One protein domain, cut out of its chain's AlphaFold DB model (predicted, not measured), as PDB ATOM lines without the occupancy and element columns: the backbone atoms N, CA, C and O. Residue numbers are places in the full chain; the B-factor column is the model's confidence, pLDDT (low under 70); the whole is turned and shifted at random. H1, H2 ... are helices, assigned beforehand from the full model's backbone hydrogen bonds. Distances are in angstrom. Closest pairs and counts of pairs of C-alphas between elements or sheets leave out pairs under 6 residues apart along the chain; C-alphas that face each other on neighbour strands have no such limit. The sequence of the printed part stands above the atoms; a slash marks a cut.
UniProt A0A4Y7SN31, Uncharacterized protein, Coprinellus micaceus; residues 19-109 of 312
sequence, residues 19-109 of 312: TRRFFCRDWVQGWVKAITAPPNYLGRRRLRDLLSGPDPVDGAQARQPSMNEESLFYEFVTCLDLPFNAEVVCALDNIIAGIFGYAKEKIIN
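AT A GLANCE: This is residues 19 to 109 of the 312 residues of an uncharacterized protein of Coprinellus micaceus (UniProt A0A4Y7SN31). H2 and H5 cross as a close pair; kinked H1 reaches both with its end, and H3 crosses H1 farther back. The 91 printed residues, with five named helices, H1 to H5, are compact, with a radius of gyration of the C-alphas of 12.1 A. The class is all helix, the spans 34 by 31 by 26 A.

HOW THE PARTS SIT: H1, residues 19 to 36, has a kink of 42 degrees near residue 27. H2, residues 40 to 52, touches it, C-alphas 35 and 43 closest at 4.6 A. H3, residues 69 to 78, only just touches H1, with 3 pairs of C-alphas within 8 A. H4, residues 86 to 90, touches H1. H5, residues 92 to 106, touches H2 at a steep tilt of 39 degrees, C-alphas 98 and 44 closest at 3.6 A. Every O i to N i+4 pair is within hydrogen-bond range in H3, H4 and H5, 11 of 14 in H1, 7 of 9 in H2.

IN THESE COORDINATES: H1, 26.2 A long, begins at C-alpha 19 (110.242, 141.618, 157.385); H5 ends at C-alpha 106 (132.758, 146.818, 140.413).

THE WHOLE: The link H2 to H3 is long; residues 19 to 25 and 83 have pLDDT under 70.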
ATOM      1  N   THR A  19     110.889 140.324 157.643       49.44
ATOM      2  CA  THR A  19     110.242 141.618 157.385       49.44
ATOM      3  C   THR A  19     110.918 142.352 156.225       49.44
ATOM      4  O   THR A  19     110.229 142.874 155.350       49.44
ATOM      5  N   ARG A  20     112.259 142.367 156.158       51.44
ATOM      6  CA  ARG A  20     112.988 142.944 155.013       51.44
ATOM      7  C   ARG A  20     112.631 142.254 153.703       51.44
ATOM      8  O   ARG A  20     112.337 142.946 152.736       51.44
ATOM      9  N   ARG A  21     112.581 140.921 153.679       50.00
ATOM     10  CA  ARG A  21     112.190 140.172 152.476       50.00
ATOM     11  C   ARG A  21     110.780 140.505 152.016       50.00
ATOM     12  O   ARG A  21     110.566 140.687 150.824       50.00
ATOM     13  N   PHE A  22     109.842 140.656 152.950       48.19
ATOM     14  CA  PHE A  22     108.473 141.046 152.623       48.19
ATOM     15  C   PHE A  22     108.401 142.434 151.961       48.19
ATOM     16  O   PHE A  22     107.683 142.605 150.983       48.19
ATOM     17  N   PHE A  23     109.188 143.410 152.433       51.59
ATOM     18  CA  PHE A  23     109.208 144.768 151.869       51.59
ATOM     19  C   PHE A  23     110.046 144.920 150.591       51.59
ATOM     20  O   PHE A  23     109.800 145.842 149.812       51.59
ATOM     21  N   CYS A  24     111.028 144.050 150.348       60.84
ATOM     22  CA  CYS A  24     111.881 144.148 149.163       60.84
ATOM     23  C   CYS A  24     111.231 143.610 147.877       60.84
ATOM     24  O   CYS A  24     111.692 143.940 146.787       60.84
ATOM     25  N   ARG A  25     110.156 142.817 147.975       67.38
ATOM     26  CA  ARG A  25     109.577 142.098 146.827       67.38
ATOM     27  C   ARG A  25     109.107 143.001 145.683       67.38
ATOM     28  O   ARG A  25     109.432 142.714 144.536       67.38
ATOM     29  N   ASP A  26     108.417 144.104 145.962       79.12
ATOM     30  CA  ASP A  26     107.767 144.891 144.899       79.12
ATOM     31  C   ASP A  26     108.766 145.592 143.966       79.12
ATOM     32  O   ASP A  26     108.638 145.543 142.739       79.12
ATOM     33  N   TRP A  27     109.789 146.245 144.530       85.12
ATOM     34  CA  TRP A  27     110.775 146.958 143.715       85.12
ATOM     35  C   TRP A  27     111.741 145.989 143.025       85.12
ATOM     36  O   TRP A  27     112.095 146.223 141.868       85.12
ATOM     37  N   VAL A  28     112.103 144.879 143.682       87.69
ATOM     38  CA  VAL A  28     112.925 143.821 143.079       87.69
ATOM     39  C   VAL A  28     112.193 143.184 141.904       87.69
ATOM     40  O   VAL A  28     112.783 143.053 140.836       87.69
ATOM     41  N   GLN A  29     110.899 142.875 142.032       85.94
ATOM     42  CA  GLN A  29     110.101 142.367 140.912       85.94
ATOM     43  C   GLN A  29     110.012 143.371 139.759       85.94
ATOM     44  O   GLN A  29     110.090 142.979 138.593       85.94
ATOM     45  N   GLY A  30     109.880 144.668 140.059       88.94
ATOM     46  CA  GLY A  30     109.950 145.720 139.044       88.94
ATOM     47  C   GLY A  30     111.284 145.710 138.291       88.94
ATOM     48  O   GLY A  30     111.304 145.796 137.064       88.94
ATOM     49  N   TRP A  31     112.394 145.542 139.011       90.88
ATOM     50  CA  TRP A  31     113.730 145.455 138.421       90.88
ATOM     51  C   TRP A  31     113.932 144.178 137.611       90.88
ATOM     52  O   TRP A  31     114.468 144.261 136.510       90.88
ATOM     53  N   VAL A  32     113.469 143.024 138.102       88.44
ATOM     54  CA  VAL A  32     113.493 141.760 137.354       88.44
ATOM     55  C   VAL A  32     112.772 141.943 136.023       88.44
ATOM     56  O   VAL A  32     113.395 141.734 134.989       88.44
ATOM     57  N   LYS A  33     111.533 142.456 136.028       88.31
ATOM     58  CA  LYS A  33     110.768 142.727 134.797       88.31
ATOM     59  C   LYS A  33     111.508 143.649 133.830       88.31
ATOM     60  O   LYS A  33     111.548 143.379 132.636       88.31
ATOM     61  N   ALA A  34     112.117 144.725 134.328       90.25
ATOM     62  CA  ALA A  34     112.899 145.619 133.479       90.25
ATOM     63  C   ALA A  34     114.109 144.899 132.866       90.25
ATOM     64  O   ALA A  34     114.338 144.985 131.664       90.25
ATOM     65  N   ILE A  35     114.869 144.151 133.669       88.81
ATOM     66  CA  ILE A  35     116.048 143.399 133.219       88.81
ATOM     67  C   ILE A  35     115.661 142.372 132.146       88.81
ATOM     68  O   ILE A  35     116.355 142.290 131.129       88.81
ATOM     69  N   THR A  36     114.559 141.645 132.351       86.06
ATOM     70  CA  THR A  36     114.086 140.558 131.479       86.06
ATOM     71  C   THR A  36     113.261 141.023 130.284       86.06
ATOM     72  O   THR A  36     113.011 140.215 129.397       86.06
ATOM     73  N   ALA A  37     112.871 142.300 130.219       85.81
ATOM     74  CA  ALA A  37     112.054 142.816 129.128       85.81
ATOM     75  C   ALA A  37     112.705 142.558 127.752       85.81
ATOM     76  O   ALA A  37     113.927 142.616 127.608       85.81
ATOM     77  N   PRO A  38     111.944 142.368 126.671       83.31
ATOM     78  CA  PRO A  38     112.542 142.299 125.346       83.31
ATOM     79  C   PRO A  38     113.276 143.607 124.975       83.31
ATOM     80  O   PRO A  38     112.812 144.696 125.318       83.31
ATOM     81  N   PRO A  39     114.422 143.546 124.271       83.81
ATOM     82  CA  PRO A  39     115.163 142.341 123.917       83.81
ATOM     83  C   PRO A  39     116.064 141.836 125.063       83.81
ATOM     84  O   PRO A  39     116.808 142.602 125.681       83.81
ATOM     85  N   ASN A  40     116.052 140.519 125.291       70.38
ATOM     86  CA  ASN A  40     116.584 139.897 126.511       70.38
ATOM     87  C   ASN A  40     118.112 140.077 126.682       70.38
ATOM     88  O   ASN A  40     118.606 140.159 127.805       70.38
ATOM     89  N   TYR A  41     118.869 140.272 125.592       77.81
ATOM     90  CA  TYR A  41     120.330 140.470 125.623       77.81
ATOM     91  C   TYR A  41     120.795 141.775 126.305       77.81
ATOM     92  O   TYR A  41     121.997 142.002 126.468       77.81
ATOM     93  N   LEU A  42     119.875 142.668 126.690       84.94
ATOM     94  CA  LEU A  42     120.195 143.927 127.371       84.94
ATOM     95  C   LEU A  42     120.286 143.808 128.899       84.94
ATOM     96  O   LEU A  42     120.671 144.791 129.537       84.94
ATOM     97  N   GLY A  43     120.001 142.643 129.492       84.25
ATOM     98  CA  GLY A  43     119.891 142.475 130.949       84.25
ATOM     99  C   GLY A  43     121.058 143.064 131.753       84.25
ATOM    100  O   GLY A  43     120.848 143.853 132.675       84.25
ATOM    101  N   ARG A  44     122.309 142.811 131.338       85.00
ATOM    102  CA  ARG A  44     123.497 143.396 131.991       85.00
ATOM    103  C   ARG A  44     123.540 144.918 131.930       85.00
ATOM    104  O   ARG A  44     123.942 145.570 132.893       85.00
ATOM    105  N   ARG A  45     123.188 145.501 130.785       88.75
ATOM    106  CA  ARG A  45     123.141 146.958 130.643       88.75
ATOM    107  C   ARG A  45     122.047 147.533 131.538       88.75
ATOM    108  O   ARG A  45     122.316 148.482 132.256       88.75
ATOM    109  N   ARG A  46     120.869 146.917 131.553       91.62
ATOM    110  CA  ARG A  46     119.734 147.387 132.346       91.62
ATOM    111  C   ARG A  46     119.985 147.335 133.840       91.62
ATOM    112  O   ARG A  46     119.704 148.319 134.506       91.62
ATOM    113  N   LEU A  47     120.576 146.256 134.357       91.56
ATOM    114  CA  LEU A  47     120.953 146.200 135.772       91.56
ATOM    115  C   LEU A  47     121.931 147.329 136.131       91.56
ATOM    116  O   LEU A  47     121.787 147.973 137.166       91.56
ATOM    117  N   ARG A  48     122.898 147.616 135.255       90.88
ATOM    118  CA  ARG A  48     123.833 148.730 135.451       90.88
ATOM    119  C   ARG A  48     123.128 150.083 135.436       90.88
ATOM    120  O   ARG A  48     123.437 150.915 136.281       90.88
ATOM    121  N   ASP A  49     122.217 150.304 134.495       92.81
ATOM    122  CA  ASP A  49     121.474 151.559 134.366       92.81
ATOM    123  C   ASP A  49     120.547 151.751 135.588       92.81
ATOM    124  O   ASP A  49     120.543 152.822 136.198       92.81
ATOM    125  N   LEU A  50     119.888 150.677 136.047       94.06
ATOM    126  CA  LEU A  50     119.099 150.636 137.284       94.06
ATOM    127  C   LEU A  50     119.943 150.962 138.522       94.06
ATOM    128  O   LEU A  50     119.507 151.732 139.373       94.06
ATOM    129  N   LEU A  51     121.158 150.424 138.625       92.44
ATOM    130  CA  LEU A  51     122.060 150.692 139.748       92.44
ATOM    131  C   LEU A  51     122.727 152.066 139.661       92.44
ATOM    132  O   LEU A  51     123.001 152.670 140.692       92.44
ATOM    133  N   SER A  52     122.962 152.600 138.464       90.12
ATOM    134  CA  SER A  52     123.603 153.909 138.287       90.12
ATOM    135  C   SER A  52     122.625 155.048 138.581       90.12
ATOM    136  O   SER A  52     122.996 156.000 139.275       90.12
ATOM    137  N   GLY A  53     121.370 154.903 138.134       88.75
ATOM    138  CA  GLY A  53     120.305 155.892 138.290       88.75
ATOM    139  C   GLY A  53     120.584 157.231 137.590       88.75
ATOM    140  O   GLY A  53     121.616 157.398 136.938       88.75
ATOM    141  N   PRO A  54     119.685 158.223 137.737       89.56
ATOM    142  CA  PRO A  54     118.353 158.128 138.347       89.56
ATOM    143  C   PRO A  54     117.243 157.777 137.339       89.56
ATOM    144  O   PRO A  54     116.090 157.602 137.740       89.56
ATOM    145  N   ASP A  55     117.579 157.725 136.050       93.06
ATOM    146  CA  ASP A  55     116.600 157.596 134.975       93.06
ATOM    147  C   ASP A  55     115.925 156.215 135.002       93.06
ATOM    148  O   ASP A  55     116.611 155.205 135.178       93.06
ATOM    149  N   PRO A  56     114.592 156.139 134.829       92.50
ATOM    150  CA  PRO A  56     113.888 154.864 134.770       92.50
ATOM    151  C   PRO A  56     114.398 153.964 133.639       92.50
ATOM    152  O   PRO A  56     114.703 154.437 132.543       92.50
ATOM    153  N   VAL A  57     114.404 152.654 133.883       93.12
ATOM    154  CA  VAL A  57     114.775 151.627 132.899       93.12
ATOM    155  C   VAL A  57     113.568 150.729 132.684       93.12
ATOM    156  O   VAL A  57     113.109 150.089 133.624       93.12
ATOM    157  N   ASP A  58     113.022 150.722 131.466       90.00
ATOM    158  CA  ASP A  58     111.844 149.926 131.083       90.00
ATOM    159  C   ASP A  58     110.681 150.006 132.090       90.00
ATOM    160  O   ASP A  58     110.064 149.018 132.475       90.00
ATOM    161  N   GLY A  59     110.386 151.230 132.540       88.94
ATOM    162  CA  GLY A  59     109.295 151.517 133.474       88.94
ATOM    163  C   GLY A  59     109.616 151.245 134.947       88.94
ATOM    164  O   GLY A  59     108.847 151.670 135.808       88.94
ATOM    165  N   ALA A  60     110.750 150.615 135.262       92.12
ATOM    166  CA  ALA A  60     111.219 150.448 136.631       92.12
ATOM    167  C   ALA A  60     112.021 151.668 137.098       92.12
ATOM    168  O   ALA A  60     112.869 152.208 136.382       92.12
ATOM    169  N   GLN A  61     111.768 152.092 138.335       92.50
ATOM    170  CA  GLN A  61     112.504 153.186 138.954       92.50
ATOM    171  C   GLN A  61     113.935 152.739 139.278       92.50
ATOM    172  O   GLN A  61     114.135 151.827 140.080       92.50
ATOM    173  N   ALA A  62     114.923 153.413 138.688       93.12
ATOM    174  CA  ALA A  62     116.332 153.207 139.002       93.12
ATOM    175  C   ALA A  62     116.714 153.802 140.369       93.12
ATOM    176  O   ALA A  62     115.951 154.566 140.979       93.12
ATOM    177  N   ARG A  63     117.919 153.464 140.839       92.50
ATOM    178  CA  ARG A  63     118.511 153.908 142.104       92.50
ATOM    179  C   ARG A  63     118.383 155.422 142.271       92.50
ATOM    180  O   ARG A  63     118.818 156.203 141.426       92.50
ATOM    181  N   GLN A  64     117.863 155.843 143.420       88.31
ATOM    182  CA  GLN A  64     117.893 157.250 143.812       88.31
ATOM    183  C   GLN A  64     119.327 157.666 144.185       88.31
ATOM    184  O   GLN A  64     120.001 156.910 144.888       88.31
ATOM    185  N   PRO A  65     119.802 158.874 143.822       86.19
ATOM    186  CA  PRO A  65     121.177 159.302 144.108       86.19
ATOM    187  C   PRO A  65     121.580 159.221 145.589       86.19
ATOM    188  O   PRO A  65     122.759 159.056 145.893       86.19
ATOM    189  N   SER A  66     120.608 159.310 146.503       86.12
ATOM    190  CA  SER A  66     120.795 159.197 147.953       86.12
ATOM    191  C   SER A  66     121.028 157.768 148.462       86.12
ATOM    192  O   SER A  66     121.414 157.602 149.617       86.12
ATOM    193  N   MET A  67     120.761 156.739 147.655       87.81
ATOM    194  CA  MET A  67     120.928 155.331 148.031       87.81
ATOM    195  C   MET A  67     122.345 154.854 147.715       87.81
ATOM    196  O   MET A  67     122.916 155.225 146.692       87.81
ATOM    197  N   ASN A  68     122.919 154.003 148.564       89.62
ATOM    198  CA  ASN A  68     124.217 153.397 148.286       89.62
ATOM    199  C   ASN A  68     124.070 152.299 147.216       89.62
ATOM    200  O   ASN A  68     123.259 151.391 147.365       89.62
ATOM    201  N   GLU A  69     124.850 152.405 146.141       88.69
ATOM    202  CA  GLU A  69     124.801 151.506 144.981       88.69
ATOM    203  C   GLU A  69     125.136 150.047 145.338       88.69
ATOM    204  O   GLU A  69     124.414 149.140 144.939       88.69
ATOM    205  N   GLU A  70     126.178 149.818 146.139       86.56
ATOM    206  CA  GLU A  70     126.600 148.477 146.564       86.56
ATOM    207  C   GLU A  70     125.594 147.838 147.530       86.56
ATOM    208  O   GLU A  70     125.251 146.668 147.387       86.56
ATOM    209  N   SER A  71     125.050 148.622 148.465       86.00
ATOM    210  CA  SER A  71     124.007 148.159 149.388       86.00
ATOM    211  C   SER A  71     122.718 147.811 148.646       86.00
ATOM    212  O   SER A  71     122.083 146.815 148.969       86.00
ATOM    213  N   LEU A  72     122.348 148.592 147.625       88.25
ATOM    214  CA  LEU A  72     121.166 148.310 146.814       88.25
ATOM    215  C   LEU A  72     121.369 147.084 145.916       88.25
ATOM    216  O   LEU A  72     120.452 146.287 145.757       88.25
ATOM    217  N   PHE A  73     122.573 146.901 145.364       88.50
ATOM    218  CA  PHE A  73     122.933 145.676 144.649       88.50
ATOM    219  C   PHE A  73     122.851 144.449 145.566       88.50
ATOM    220  O   PHE A  73     122.276 143.435 145.176       88.50
ATOM    221  N   TYR A  74     123.353 144.553 146.799       84.06
ATOM    222  CA  TYR A  74     123.226 143.505 147.810       84.06
ATOM    223  C   TYR A  74     121.761 143.172 148.118       84.06
ATOM    224  O   TYR A  74     121.368 142.006 148.076       84.06
ATOM    225  N   GLU A  75     120.940 144.187 148.393       84.62
ATOM    226  CA  GLU A  75     119.510 144.001 148.660       84.62
ATOM    227  C   GLU A  75     118.783 143.393 147.453       84.62
ATOM    228  O   GLU A  75     117.944 142.516 147.634       84.62
ATOM    229  N   PHE A  76     119.146 143.787 146.227       86.81
ATOM    230  CA  PHE A  76     118.581 143.210 145.007       86.81
ATOM    231  C   PHE A  76     118.893 141.716 144.887       86.81
ATOM    232  O   PHE A  76     117.976 140.928 144.686       86.81
ATOM    233  N   VAL A  77     120.161 141.313 145.038       83.38
ATOM    234  CA  VAL A  77     120.572 139.902 144.903       83.38
ATOM    235  C   VAL A  77     119.992 139.037 146.026       83.38
ATOM    236  O   VAL A  77     119.524 137.934 145.765       83.38
ATOM    237  N   THR A  78     119.973 139.528 147.268       78.31
ATOM    238  CA  THR A  78     119.457 138.755 148.418       78.31
ATOM    239  C   THR A  78     117.942 138.633 148.450       78.31
ATOM    240  O   THR A  78     117.417 137.665 148.997       78.31
ATOM    241  N   CYS A  79     117.230 139.599 147.874       79.44
ATOM    242  CA  CYS A  79     115.773 139.573 147.784       79.44
ATOM    243  C   CYS A  79     115.277 139.141 146.399       79.44
ATOM    244  O   CYS A  79     114.084 139.277 146.127       79.44
ATOM    245  N   LEU A  80     116.174 138.658 145.530       79.88
ATOM    246  CA  LEU A  80     115.839 138.193 144.191       79.88
ATOM    247  C   LEU A  80     114.866 137.018 144.290       79.88
ATOM    248  O   LEU A  80     115.245 135.909 144.647       79.88
ATOM    249  N   ASP A  81     113.612 137.278 143.951       74.19
ATOM    250  CA  ASP A  81     112.543 136.288 143.903       74.19
ATOM    251  C   ASP A  81     112.123 136.158 142.436       74.19
ATOM    252  O   ASP A  81     111.607 137.115 141.846       74.19
ATOM    253  N   LEU A  82     112.449 135.025 141.812       72.56
ATOM    254  CA  LEU A  82     112.208 134.782 140.391       72.56
ATOM    255  C   LEU A  82     110.883 134.032 140.246       72.56
ATOM    256  O   LEU A  82     110.852 132.827 140.492       72.56
ATOM    257  N   PRO A  83     109.782 134.705 139.863       68.94
ATOM    258  CA  PRO A  83     108.506 134.022 139.728       68.94
ATOM    259  C   PRO A  83     108.572 133.003 138.591       68.94
ATOM    260  O   PRO A  83     109.109 133.297 137.519       68.94
ATOM    261  N   PHE A  84     107.957 131.838 138.794       72.75
ATOM    262  CA  PHE A  84     107.796 130.848 137.738       72.75
ATOM    263  C   PHE A  84     106.859 131.370 136.640       72.75
ATOM    264  O   PHE A  84     105.635 131.369 136.773       72.75
ATOM    265  N   ASN A  85     107.446 131.838 135.541       80.44
ATOM    266  CA  ASN A  85     106.774 132.086 134.270       80.44
ATOM    267  C   ASN A  85     107.788 132.003 133.117       80.44
ATOM    268  O   ASN A  85     108.990 132.170 133.333       80.44
ATOM    269  N   ALA A  86     107.294 131.771 131.898       83.31
ATOM    270  CA  ALA A  86     108.126 131.621 130.704       83.31
ATOM    271  C   ALA A  86     109.102 132.792 130.507       83.31
ATOM    272  O   ALA A  86     110.290 132.581 130.289       83.31
ATOM    273  N   GLU A  87     108.624 134.033 130.647       82.44
ATOM    274  CA  GLU A  87     109.429 135.239 130.420       82.44
ATOM    275  C   GLU A  87     110.662 135.289 131.336       82.44
ATOM    276  O   GLU A  87     111.774 135.548 130.875       82.44
ATOM    277  N   VAL A  88     110.483 134.994 132.625       82.25
ATOM    278  CA  VAL A  88     111.571 135.003 133.608       82.25
ATOM    279  C   VAL A  88     112.516 133.824 133.398       82.25
ATOM    280  O   VAL A  88     113.731 134.030 133.429       82.25
ATOM    281  N   VAL A  89     111.995 132.616 133.143       86.00
ATOM    282  CA  VAL A  89     112.844 131.429 132.943       86.00
ATOM    283  C   VAL A  89     113.697 131.568 131.677       86.00
ATOM    284  O   VAL A  89     114.907 131.340 131.719       86.00
ATOM    285  N   CYS A  90     113.120 132.036 130.571       87.44
ATOM    286  CA  CYS A  90     113.864 132.269 129.331       87.44
ATOM    287  C   CYS A  90     114.908 133.390 129.471       87.44
ATOM    288  O   CYS A  90     115.902 133.420 128.744       87.44
ATOM    289  N   ALA A  91     114.732 134.308 130.424       86.62
ATOM    290  CA  ALA A  91     115.659 135.408 130.663       86.62
ATOM    291  C   ALA A  91     116.719 135.137 131.753       86.62
ATOM    292  O   ALA A  91     117.554 136.018 131.994       86.62
ATOM    293  N   LEU A  92     116.748 133.953 132.382       87.69
ATOM    294  CA  LEU A  92     117.670 133.639 133.490       87.69
ATOM    295  C   LEU A  92     119.141 133.869 133.136       87.69
ATOM    296  O   LEU A  92     119.852 134.518 133.902       87.69
ATOM    297  N   ASP A  93     119.590 133.414 131.964       88.69
ATOM    298  CA  ASP A  93     120.969 133.626 131.499       88.69
ATOM    299  C   ASP A  93     121.358 135.118 131.498       88.69
ATOM    300  O   ASP A  93     122.486 135.477 131.846       88.69
ATOM    301  N   ASN A  94     120.415 136.012 131.177       85.62
ATOM    302  CA  ASN A  94     120.648 137.459 131.164       85.62
ATOM    303  C   ASN A  94     120.657 138.068 132.569       85.62
ATOM    304  O   ASN A  94     121.433 138.994 132.820       85.62
ATOM    305  N   ILE A  95     119.834 137.548 133.483       85.75
ATOM    306  CA  ILE A  95     119.849 137.930 134.902       85.75
ATOM    307  C   ILE A  95     121.203 137.553 135.514       85.75
ATOM    308  O   ILE A  95     121.879 138.412 136.085       85.75
ATOM    309  N   ILE A  96     121.646 136.308 135.305       85.50
ATOM    310  CA  ILE A  96     122.942 135.793 135.768       85.50
ATOM    311  C   ILE A  96     124.078 136.649 135.195       85.50
ATOM    312  O   ILE A  96     124.888 137.203 135.943       85.50
ATOM    313  N   ALA A  97     124.114 136.831 133.872       83.19
ATOM    314  CA  ALA A  97     125.139 137.643 133.218       83.19
ATOM    315  C   ALA A  97     125.131 139.107 133.694       83.19
ATOM    316  O   ALA A  97     126.184 139.750 133.738       83.19
ATOM    317  N   GLY A  98     123.962 139.641 134.054       84.56
ATOM    318  CA  GLY A  98     123.827 140.972 134.627       84.56
ATOM    319  C   GLY A  98     124.461 141.077 136.005       84.56
ATOM    320  O   GLY A  98     125.361 141.899 136.185       84.56
ATOM    321  N   ILE A  99     124.033 140.231 136.944       85.31
ATOM    322  CA  ILE A  99     124.502 140.227 138.338       85.31
ATOM    323  C   ILE A  99     126.018 140.044 138.390       85.31
ATOM    324  O   ILE A  99     126.736 140.875 138.949       85.31
ATOM    325  N   PHE A 100     126.525 138.995 137.744       81.06
ATOM    326  CA  PHE A 100     127.945 138.672 137.796       81.06
ATOM    327  C   PHE A 100     128.806 139.598 136.937       81.06
ATOM    328  O   PHE A 100     129.913 139.974 137.333       81.06
ATOM    329  N   GLY A 101     128.295 140.030 135.781       81.25
ATOM    330  CA  GLY A 101     128.975 141.015 134.947       81.25
ATOM    331  C   GLY A 101     129.155 142.350 135.667       81.25
ATOM    332  O   GLY A 101     130.200 142.984 135.526       81.25
ATOM    333  N   TYR A 102     128.161 142.757 136.457       84.75
ATOM    334  CA  TYR A 102     128.231 143.949 137.290       84.75
ATOM    335  C   TYR A 102     129.185 143.773 138.482       84.75
ATOM    336  O   TYR A 102     130.071 144.606 138.675       84.75
ATOM    337  N   ALA A 103     129.068 142.674 139.238       82.94
ATOM    338  CA  ALA A 103     129.941 142.399 140.381       82.94
ATOM    339  C   ALA A 103     131.426 142.401 139.984       82.94
ATOM    340  O   ALA A 103     132.250 143.039 140.642       82.94
ATOM    341  N   LYS A 104     131.754 141.776 138.845       80.19
ATOM    342  CA  LYS A 104     133.110 141.769 138.281       80.19
ATOM    343  C   LYS A 104     133.597 143.165 137.887       80.19
ATOM    344  O   LYS A 104     134.744 143.505 138.155       80.19
ATOM    345  N   GLU A 105     132.744 143.979 137.265       82.62
ATOM    346  CA  GLU A 105     133.071 145.357 136.861       82.62
ATOM    347  C   GLU A 105     133.346 146.265 138.069       82.62
ATOM    348  O   GLU A 105     134.194 147.154 137.993       82.62
ATOM    349  N   LYS A 106     132.658 146.020 139.186       83.31
ATOM    350  CA  LYS A 106     132.758 146.818 140.413       83.31
ATOM    351  C   LYS A 106     133.708 146.245 141.461       83.31
ATOM    352  O   LYS A 106     133.924 146.899 142.476       83.31
ATOM    353  N   ILE A 107     134.302 145.076 141.209       81.06
ATOM    354  CA  ILE A 107     135.188 144.375 142.154       81.06
ATOM    355  C   ILE A 107     134.457 144.116 143.489       81.06
ATOM    356  O   ILE A 107     135.011 144.270 144.575       81.06
ATOM    357  N   ILE A 108     133.177 143.747 143.404       79.19
ATOM    358  CA  ILE A 108     132.358 143.365 144.558       79.19
ATOM    359  C   ILE A 108     132.486 141.854 144.748       79.19
ATOM    360  O   ILE A 108     132.336 141.096 143.787       79.19
ATOM    361  N   ASN A 109     132.725 141.413 145.986       72.12
ATOM    362  CA  ASN A 109     132.615 139.997 146.318       72.12
ATOM    363  C   ASN A 109     131.125 139.606 146.380       72.12
ATOM    364  O   ASN A 109     130.437 139.938 147.343       72.12
TER     365      ASN A 109